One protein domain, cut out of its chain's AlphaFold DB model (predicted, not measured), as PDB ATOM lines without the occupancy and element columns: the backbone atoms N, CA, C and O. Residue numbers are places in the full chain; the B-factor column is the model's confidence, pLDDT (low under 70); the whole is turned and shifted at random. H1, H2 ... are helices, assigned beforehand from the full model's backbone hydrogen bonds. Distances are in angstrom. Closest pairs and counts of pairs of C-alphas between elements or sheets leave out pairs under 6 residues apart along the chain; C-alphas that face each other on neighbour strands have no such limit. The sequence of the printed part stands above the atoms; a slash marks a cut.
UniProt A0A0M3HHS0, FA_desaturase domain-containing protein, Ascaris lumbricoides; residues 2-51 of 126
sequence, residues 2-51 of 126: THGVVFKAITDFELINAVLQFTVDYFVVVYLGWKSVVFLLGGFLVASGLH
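AT A GLANCE: This is residues 2 to 51 of the 126 residues of the protein "FA_desaturase domain-containing protein" of Ascaris lumbricoides (UniProt A0A0M3HHS0). A long helix, H1, and a shorter one, H2, make a V: they meet in a corner at the last part of H1 and the first part of H2, and the rest of each arm is free. A tail without a named element, residues 2 to 11, leads into the other end of H1 and sticks out from it. The printed part has 50 residues with two named helices, H1 then H2, and no named strand; its class is all helix. The whole is extended, with a radius of gyration of the C-alphas of 16.0 A, and flat, spanning 48 by 31 by 13 A.

HOW THE PARTS SIT: Begin with H1, residues 12 to 32, the longest helix, and look near its end for H2, residues 34 to 48. The two touch, with residues 25 to 29 of H1 and residues 34 to 37 of H2 alone. Their closest C-alphas are those of Val 28 and Ser 36, 7.1 A apart. Their lines stand at a steep tilt of 56 degrees, and they run opposite ways. Their centres are 15.8 A apart. In H1 and H2 every O i to N i+4 pair is within hydrogen-bond range.

IN THESE COORDINATES: Find C-alpha 12 at (-42.959, 35.471, 53.636); from there H1 runs 29.7 A to C-alpha 32 at (-41.124, 40.694, 24.417). Pick up H2 at C-alpha 34 and go 21.3 A to C-alpha 48 at (-22.450, 43.738, 37.590).

THE WHOLE: The two C-alphas farthest apart are those of Thr 2 and Tyr 31, at 51.3 A. Residues 2 to 24, of which 12 to 24 belong to H1, stand free, and so do residues 41 to 51, of which 41 to 48 belong to H2. The link from H1 to H2 is tight, and the printed part has no cut. In the B-factor column, mean pLDDT of the printed part is 91.3, and residues 2 to 4 are under 70.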
ATOM      1  N   THR A   2     -18.132  24.255  67.264       53.31
ATOM      2  CA  THR A   2     -18.510  23.866  65.902       53.31
ATOM      3  C   THR A   2     -19.489  24.909  65.378       53.31
ATOM      4  O   THR A   2     -20.599  25.009  65.897       53.31
ATOM      5  N   HIS A   3     -19.074  25.713  64.398       66.19
ATOM      6  CA  HIS A   3     -19.986  26.576  63.651       66.19
ATOM      7  C   HIS A   3     -20.924  25.666  62.852       66.19
ATOM      8  O   HIS A   3     -20.627  25.277  61.726       66.19
ATOM      9  N   GLY A   4     -22.010  25.228  63.492       69.06
ATOM     10  CA  GLY A   4     -23.071  24.482  62.835       69.06
ATOM     11  C   GLY A   4     -23.683  25.366  61.760       69.06
ATOM     12  O   GLY A   4     -23.999  26.528  62.016       69.06
ATOM     13  N   VAL A   5     -23.817  24.833  60.551       77.38
ATOM     14  CA  VAL A   5     -24.517  25.520  59.468       77.38
ATOM     15  C   VAL A   5     -25.987  25.617  59.871       77.38
ATOM     16  O   VAL A   5     -26.699  24.616  59.887       77.38
ATOM     17  N   VAL A   6     -26.429  26.812  60.261       81.25
ATOM     18  CA  VAL A   6     -27.838  27.094  60.549       81.25
ATOM     19  C   VAL A   6     -28.495  27.517  59.245       81.25
ATOM     20  O   VAL A   6     -28.144  28.547  58.670       81.25
ATOM     21  N   PHE A   7     -29.450  26.724  58.772       81.69
ATOM     22  CA  PHE A   7     -30.255  27.096  57.616       81.69
ATOM     23  C   PHE A   7     -31.265  28.169  58.027       81.69
ATOM     24  O   PHE A   7     -32.053  27.975  58.953       81.69
ATOM     25  N   LYS A   8     -31.229  29.314  57.343       86.62
ATOM     26  CA  LYS A   8     -32.224  30.375  57.518       86.62
ATOM     27  C   LYS A   8     -33.547  29.919  56.902       86.62
ATOM     28  O   LYS A   8     -33.574  29.460  55.763       86.62
ATOM     29  N   ALA A   9     -34.629  30.035  57.667       90.69
ATOM     30  CA  ALA A   9     -35.969  29.771  57.162       90.69
ATOM     31  C   ALA A   9     -36.355  30.816  56.107       90.69
ATOM     32  O   ALA A   9     -36.046  32.000  56.275       90.69
ATOM     33  N   ILE A  10     -37.042  30.364  55.056       93.62
ATOM     34  CA  ILE A  10     -37.615  31.247  54.038       93.62
ATOM     35  C   ILE A  10     -38.692  32.101  54.704       93.62
ATOM     36  O   ILE A  10     -39.559  31.591  55.413       93.62
ATOM     37  N   THR A  11     -38.604  33.403  54.482       95.81
ATOM     38  CA  THR A  11     -39.547  34.395  54.990       95.81
ATOM     39  C   THR A  11     -40.674  34.645  53.991       95.81
ATOM     40  O   THR A  11     -40.507  34.481  52.782       95.81
ATOM     41  N   ASP A  12     -41.814  35.124  54.486       96.44
ATOM     42  CA  ASP A  12     -42.959  35.471  53.636       96.44
ATOM     43  C   ASP A  12     -42.595  36.536  52.588       96.44
ATOM     44  O   ASP A  12     -43.035  36.462  51.443       96.44
ATOM     45  N   PHE A  13     -41.732  37.496  52.942       96.38
ATOM     46  CA  PHE A  13     -41.265  38.527  52.013       96.38
ATOM     47  C   PHE A  13     -40.412  37.965  50.874       96.38
ATOM     48  O   PHE A  13     -40.549  38.418  49.740       96.38
ATOM     49  N   GLU A  14     -39.568  36.966  51.141       95.50
ATOM     50  CA  GLU A  14     -38.790  36.293  50.093       95.50
ATOM     51  C   GLU A  14     -39.716  35.538  49.131       95.50
ATOM     52  O   GLU A  14     -39.515  35.593  47.916       95.50
ATOM     53  N   LEU A  15     -40.773  34.904  49.653       96.94
ATOM     54  CA  LEU A  15     -41.776  34.230  48.829       96.94
ATOM     55  C   LEU A  15     -42.572  35.225  47.970       96.94
ATOM     56  O   LEU A  15     -42.738  35.004  46.772       96.94
ATOM     57  N   ILE A  16     -43.023  36.336  48.560       97.81
ATOM     58  CA  ILE A  16     -43.734  37.405  47.842       97.81
ATOM     59  C   ILE A  16     -42.850  37.976  46.731       97.81
ATOM     60  O   ILE A  16     -43.304  38.118  45.596       97.81
ATOM     61  N   ASN A  17     -41.582  38.258  47.033       97.31
ATOM     62  CA  ASN A  17     -40.632  38.767  46.050       97.31
ATOM     63  C   ASN A  17     -40.426  37.777  44.894       97.31
ATOM     64  O   ASN A  17     -40.451  38.178  43.733       97.31
ATOM     65  N   ALA A  18     -40.297  36.479  45.191       96.88
ATOM     66  CA  ALA A  18     -40.165  35.446  44.166       96.88
ATOM     67  C   ALA A  18     -41.401  35.376  43.252       96.88
ATOM     68  O   ALA A  18     -41.262  35.347  42.031       96.88
ATOM     69  N   VAL A  19     -42.611  35.401  43.823       98.12
ATOM     70  CA  VAL A  19     -43.863  35.390  43.046       98.12
ATOM     71  C   VAL A  19     -43.965  36.617  42.140       98.12
ATOM     72  O   VAL A  19     -44.317  36.485  40.964       98.12
ATOM     73  N   LEU A  20     -43.633  37.803  42.656       98.00
ATOM     74  CA  LEU A  20     -43.621  39.036  41.866       98.00
ATOM     75  C   LEU A  20     -42.603  38.964  40.723       98.00
ATOM     76  O   LEU A  20     -42.966  39.261  39.585       98.00
ATOM     77  N   GLN A  21     -41.377  38.509  40.993       96.38
ATOM     78  CA  GLN A  21     -40.332  38.374  39.976       96.38
ATOM     79  C   GLN A  21     -40.768  37.432  38.849       96.38
ATOM     80  O   GLN A  21     -40.729  37.821  37.685       96.38
ATOM     81  N   PHE A  22     -41.278  36.237  39.173       96.81
ATOM     82  CA  PHE A  22     -41.749  35.290  38.155       96.81
ATOM     83  C   PHE A  22     -42.948  35.813  37.358       96.81
ATOM     84  O   PHE A  22     -43.082  35.507  36.174       96.81
ATOM     85  N   THR A  23     -43.813  36.614  37.984       98.06
ATOM     86  CA  THR A  23     -44.952  37.243  37.302       98.06
ATOM     87  C   THR A  23     -44.478  38.282  36.286       98.06
ATOM     88  O   THR A  23     -44.956  38.305  35.152       98.06
ATOM     89  N   VAL A  24     -43.510  39.124  36.661       96.56
ATOM     90  CA  VAL A  24     -42.902  40.099  35.746       96.56
ATOM     91  C   VAL A  24     -42.169  39.384  34.616       96.56
ATOM     92  O   VAL A  24     -42.406  39.700  33.449       96.56
ATOM     93  N   ASP A  25     -41.352  38.381  34.943       96.25
ATOM     94  CA  ASP A  25     -40.622  37.591  33.957       96.25
ATOM     95  C   ASP A  25     -41.592  36.951  32.961       96.25
ATOM     96  O   ASP A  25     -41.360  37.068  31.762       96.25
ATOM     97  N   TYR A  26     -42.714  36.376  33.425       97.38
ATOM     98  CA  TYR A  26     -43.780  35.827  32.577       97.38
ATOM     99  C   TYR A  26     -44.307  36.853  31.561       97.38
ATOM    100  O   TYR A  26     -44.388  36.558  30.366       97.38
ATOM    101  N   PHE A  27     -44.622  38.073  32.002       98.12
ATOM    102  CA  PHE A  27     -45.086  39.124  31.095       98.12
ATOM    103  C   PHE A  27     -44.005  39.562  30.102       98.12
ATOM    104  O   PHE A  27     -44.308  39.786  28.929       98.12
ATOM    105  N   VAL A  28     -42.743  39.616  30.527       97.62
ATOM    106  CA  VAL A  28     -41.605  39.884  29.637       97.62
ATOM    107  C   VAL A  28     -41.537  38.834  28.522       97.62
ATOM    108  O   VAL A  28     -41.391  39.190  27.355       97.62
ATOM    109  N   VAL A  29     -41.748  37.553  28.824       97.75
ATOM    110  CA  VAL A  29     -41.805  36.497  27.793       97.75
ATOM    111  C   VAL A  29     -42.931  36.720  26.809       97.75
ATOM    112  O   VAL A  29     -42.721  36.639  25.601       97.75
ATOM    113  N   VAL A  30     -44.137  36.931  27.331       98.12
ATOM    114  CA  VAL A  30     -45.358  36.927  26.528       98.12
ATOM    115  C   VAL A  30     -45.353  38.106  25.564       98.12
ATOM    116  O   VAL A  30     -45.729  37.944  24.405       98.12
ATOM    117  N   TYR A  31     -44.888  39.271  26.017       98.19
ATOM    118  CA  TYR A  31     -44.916  40.494  25.221       98.19
ATOM    119  C   TYR A  31     -43.610  40.787  24.470       98.19
ATOM    120  O   TYR A  31     -43.662  41.404  23.408       98.19
ATOM    121  N   LEU A  32     -42.446  40.360  24.981       97.62
ATOM    122  CA  LEU A  32     -41.124  40.694  24.417       97.62
ATOM    123  C   LEU A  32     -40.332  39.465  23.926       97.62
ATOM    124  O   LEU A  32     -39.313  39.612  23.246       97.62
ATOM    125  N   GLY A  33     -40.791  38.248  24.232       97.12
ATOM    126  CA  GLY A  33     -40.187  36.983  23.804       97.12
ATOM    127  C   GLY A  33     -38.919  36.599  24.569       97.12
ATOM    128  O   GLY A  33     -38.302  37.410  25.254       97.12
ATOM    129  N   TRP A  34     -38.450  35.356  24.409       96.31
ATOM    130  CA  TRP A  34     -37.297  34.845  25.176       96.31
ATOM    131  C   TRP A  34     -35.971  35.571  24.958       96.31
ATOM    132  O   TRP A  34     -35.117  35.570  25.844       96.31
ATOM    133  N   LYS A  35     -35.792  36.232  23.811       96.62
ATOM    134  CA  LYS A  35     -34.586  37.032  23.553       96.62
ATOM    135  C   LYS A  35     -34.440  38.180  24.551       96.62
ATOM    136  O   LYS A  35     -33.315  38.520  24.900       96.62
ATOM    137  N   SER A  36     -35.551  38.741  25.030       95.69
ATOM    138  CA  SER A  36     -35.535  39.809  26.033       95.69
ATOM    139  C   SER A  36     -34.991  39.318  27.376       95.69
ATOM    140  O   SER A  36     -34.146  39.982  27.959       95.69
ATOM    141  N   VAL A  37     -35.368  38.114  27.818       94.94
ATOM    142  CA  VAL A  37     -34.844  37.509  29.054       94.94
ATOM    143  C   VAL A  37     -33.340  37.257  28.948       94.94
ATOM    144  O   VAL A  37     -32.593  37.617  29.853       94.94
ATOM    145  N   VAL A  38     -32.871  36.717  27.818       95.31
ATOM    146  CA  VAL A  38     -31.427  36.545  27.567       95.31
ATOM    147  C   VAL A  38     -30.703  37.892  27.581       95.31
ATOM    148  O   VAL A  38     -29.626  37.999  28.162       95.31
ATOM    149  N   PHE A  39     -31.293  38.926  26.978       95.00
ATOM    150  CA  PHE A  39     -30.737  40.276  26.991       95.00
ATOM    151  C   PHE A  39     -30.666  40.863  28.408       95.00
ATOM    152  O   PHE A  39     -29.633  41.413  28.771       95.00
ATOM    153  N   LEU A  40     -31.714  40.714  29.223       94.12
ATOM    154  CA  LEU A  40     -31.752  41.223  30.597       94.12
ATOM    155  C   LEU A  40     -30.734  40.509  31.494       94.12
ATOM    156  O   LEU A  40     -29.958  41.170  32.183       94.12
ATOM    157  N   LEU A  41     -30.679  39.175  31.439       92.81
ATOM    158  CA  LEU A  41     -29.701  38.389  32.197       92.81
ATOM    159  C   LEU A  41     -28.269  38.674  31.731       92.81
ATOM    160  O   LEU A  41     -27.378  38.872  32.552       92.81
ATOM    161  N   GLY A  42     -28.043  38.738  30.417       93.38
ATOM    162  CA  GLY A  42     -26.743  39.081  29.848       93.38
ATOM    163  C   GLY A  42     -26.304  40.498  30.222       93.38
ATOM    164  O   GLY A  42     -25.164  40.698  30.628       93.38
ATOM    165  N   GLY A  43     -27.218  41.467  30.154       90.88
ATOM    166  CA  GLY A  43     -26.982  42.848  30.565       90.88
ATOM    167  C   GLY A  43     -26.619  42.955  32.044       90.88
ATOM    168  O   GLY A  43     -25.640  43.615  32.372       90.88
ATOM    169  N   PHE A  44     -27.331  42.243  32.922       88.88
ATOM    170  CA  PHE A  44     -26.990  42.151  34.344       88.88
ATOM    171  C   PHE A  44     -25.573  41.597  34.562       88.88
ATOM    172  O   PHE A  44     -24.781  42.201  35.283       88.88
ATOM    173  N   LEU A  45     -25.222  40.494  33.894       89.62
ATOM    174  CA  LEU A  45     -23.886  39.898  33.999       89.62
ATOM    175  C   LEU A  45     -22.787  40.821  33.470       89.62
ATOM    176  O   LEU A  45     -21.685  40.826  34.008       89.62
ATOM    177  N   VAL A  46     -23.058  41.608  32.431       88.44
ATOM    178  CA  VAL A  46     -22.083  42.572  31.907       88.44
ATOM    179  C   VAL A  46     -21.988  43.809  32.796       88.44
ATOM    180  O   VAL A  46     -20.893  44.326  32.950       88.44
ATOM    181  N   ALA A  47     -23.090  44.276  33.385       85.56
ATOM    182  CA  ALA A  47     -23.124  45.487  34.205       85.56
ATOM    183  C   ALA A  47     -22.637  45.275  35.647       85.56
ATOM    184  O   ALA A  47     -22.160  46.214  36.273       85.56
ATOM    185  N   SER A  48     -22.816  44.074  36.202       83.06
ATOM    186  CA  SER A  48     -22.450  43.738  37.590       83.06
ATOM    187  C   SER A  48     -21.425  42.604  37.698       83.06
ATOM    188  O   SER A  48     -21.047  42.228  38.804       83.06
ATOM    189  N   GLY A  49     -21.004  42.013  36.578       83.69
ATOM    190  CA  GLY A  49     -20.067  40.891  36.560       83.69
ATOM    191  C   GLY A  49     -18.634  41.292  36.223       83.69
ATOM    192  O   GLY A  49     -18.120  42.317  36.662       83.69
ATOM    193  N   LEU A  50     -17.947  40.436  35.466       80.44
ATOM    194  CA  LEU A  50     -16.497  40.495  35.250       80.44
ATOM    195  C   LEU A  50     -16.105  41.571  34.226       80.44
ATOM    196  O   LEU A  50     -15.740  41.266  33.091       80.44
ATOM    197  N   HIS A  51     -16.138  42.836  34.635       84.81
ATOM    198  CA  HIS A  51     -15.520  43.929  33.892       84.81
ATOM    199  C   HIS A  51     -14.751  44.866  34.838       84.81
ATOM    200  O   HIS A  51     -15.127  45.003  36.001       84.81
TER     201      HIS A  51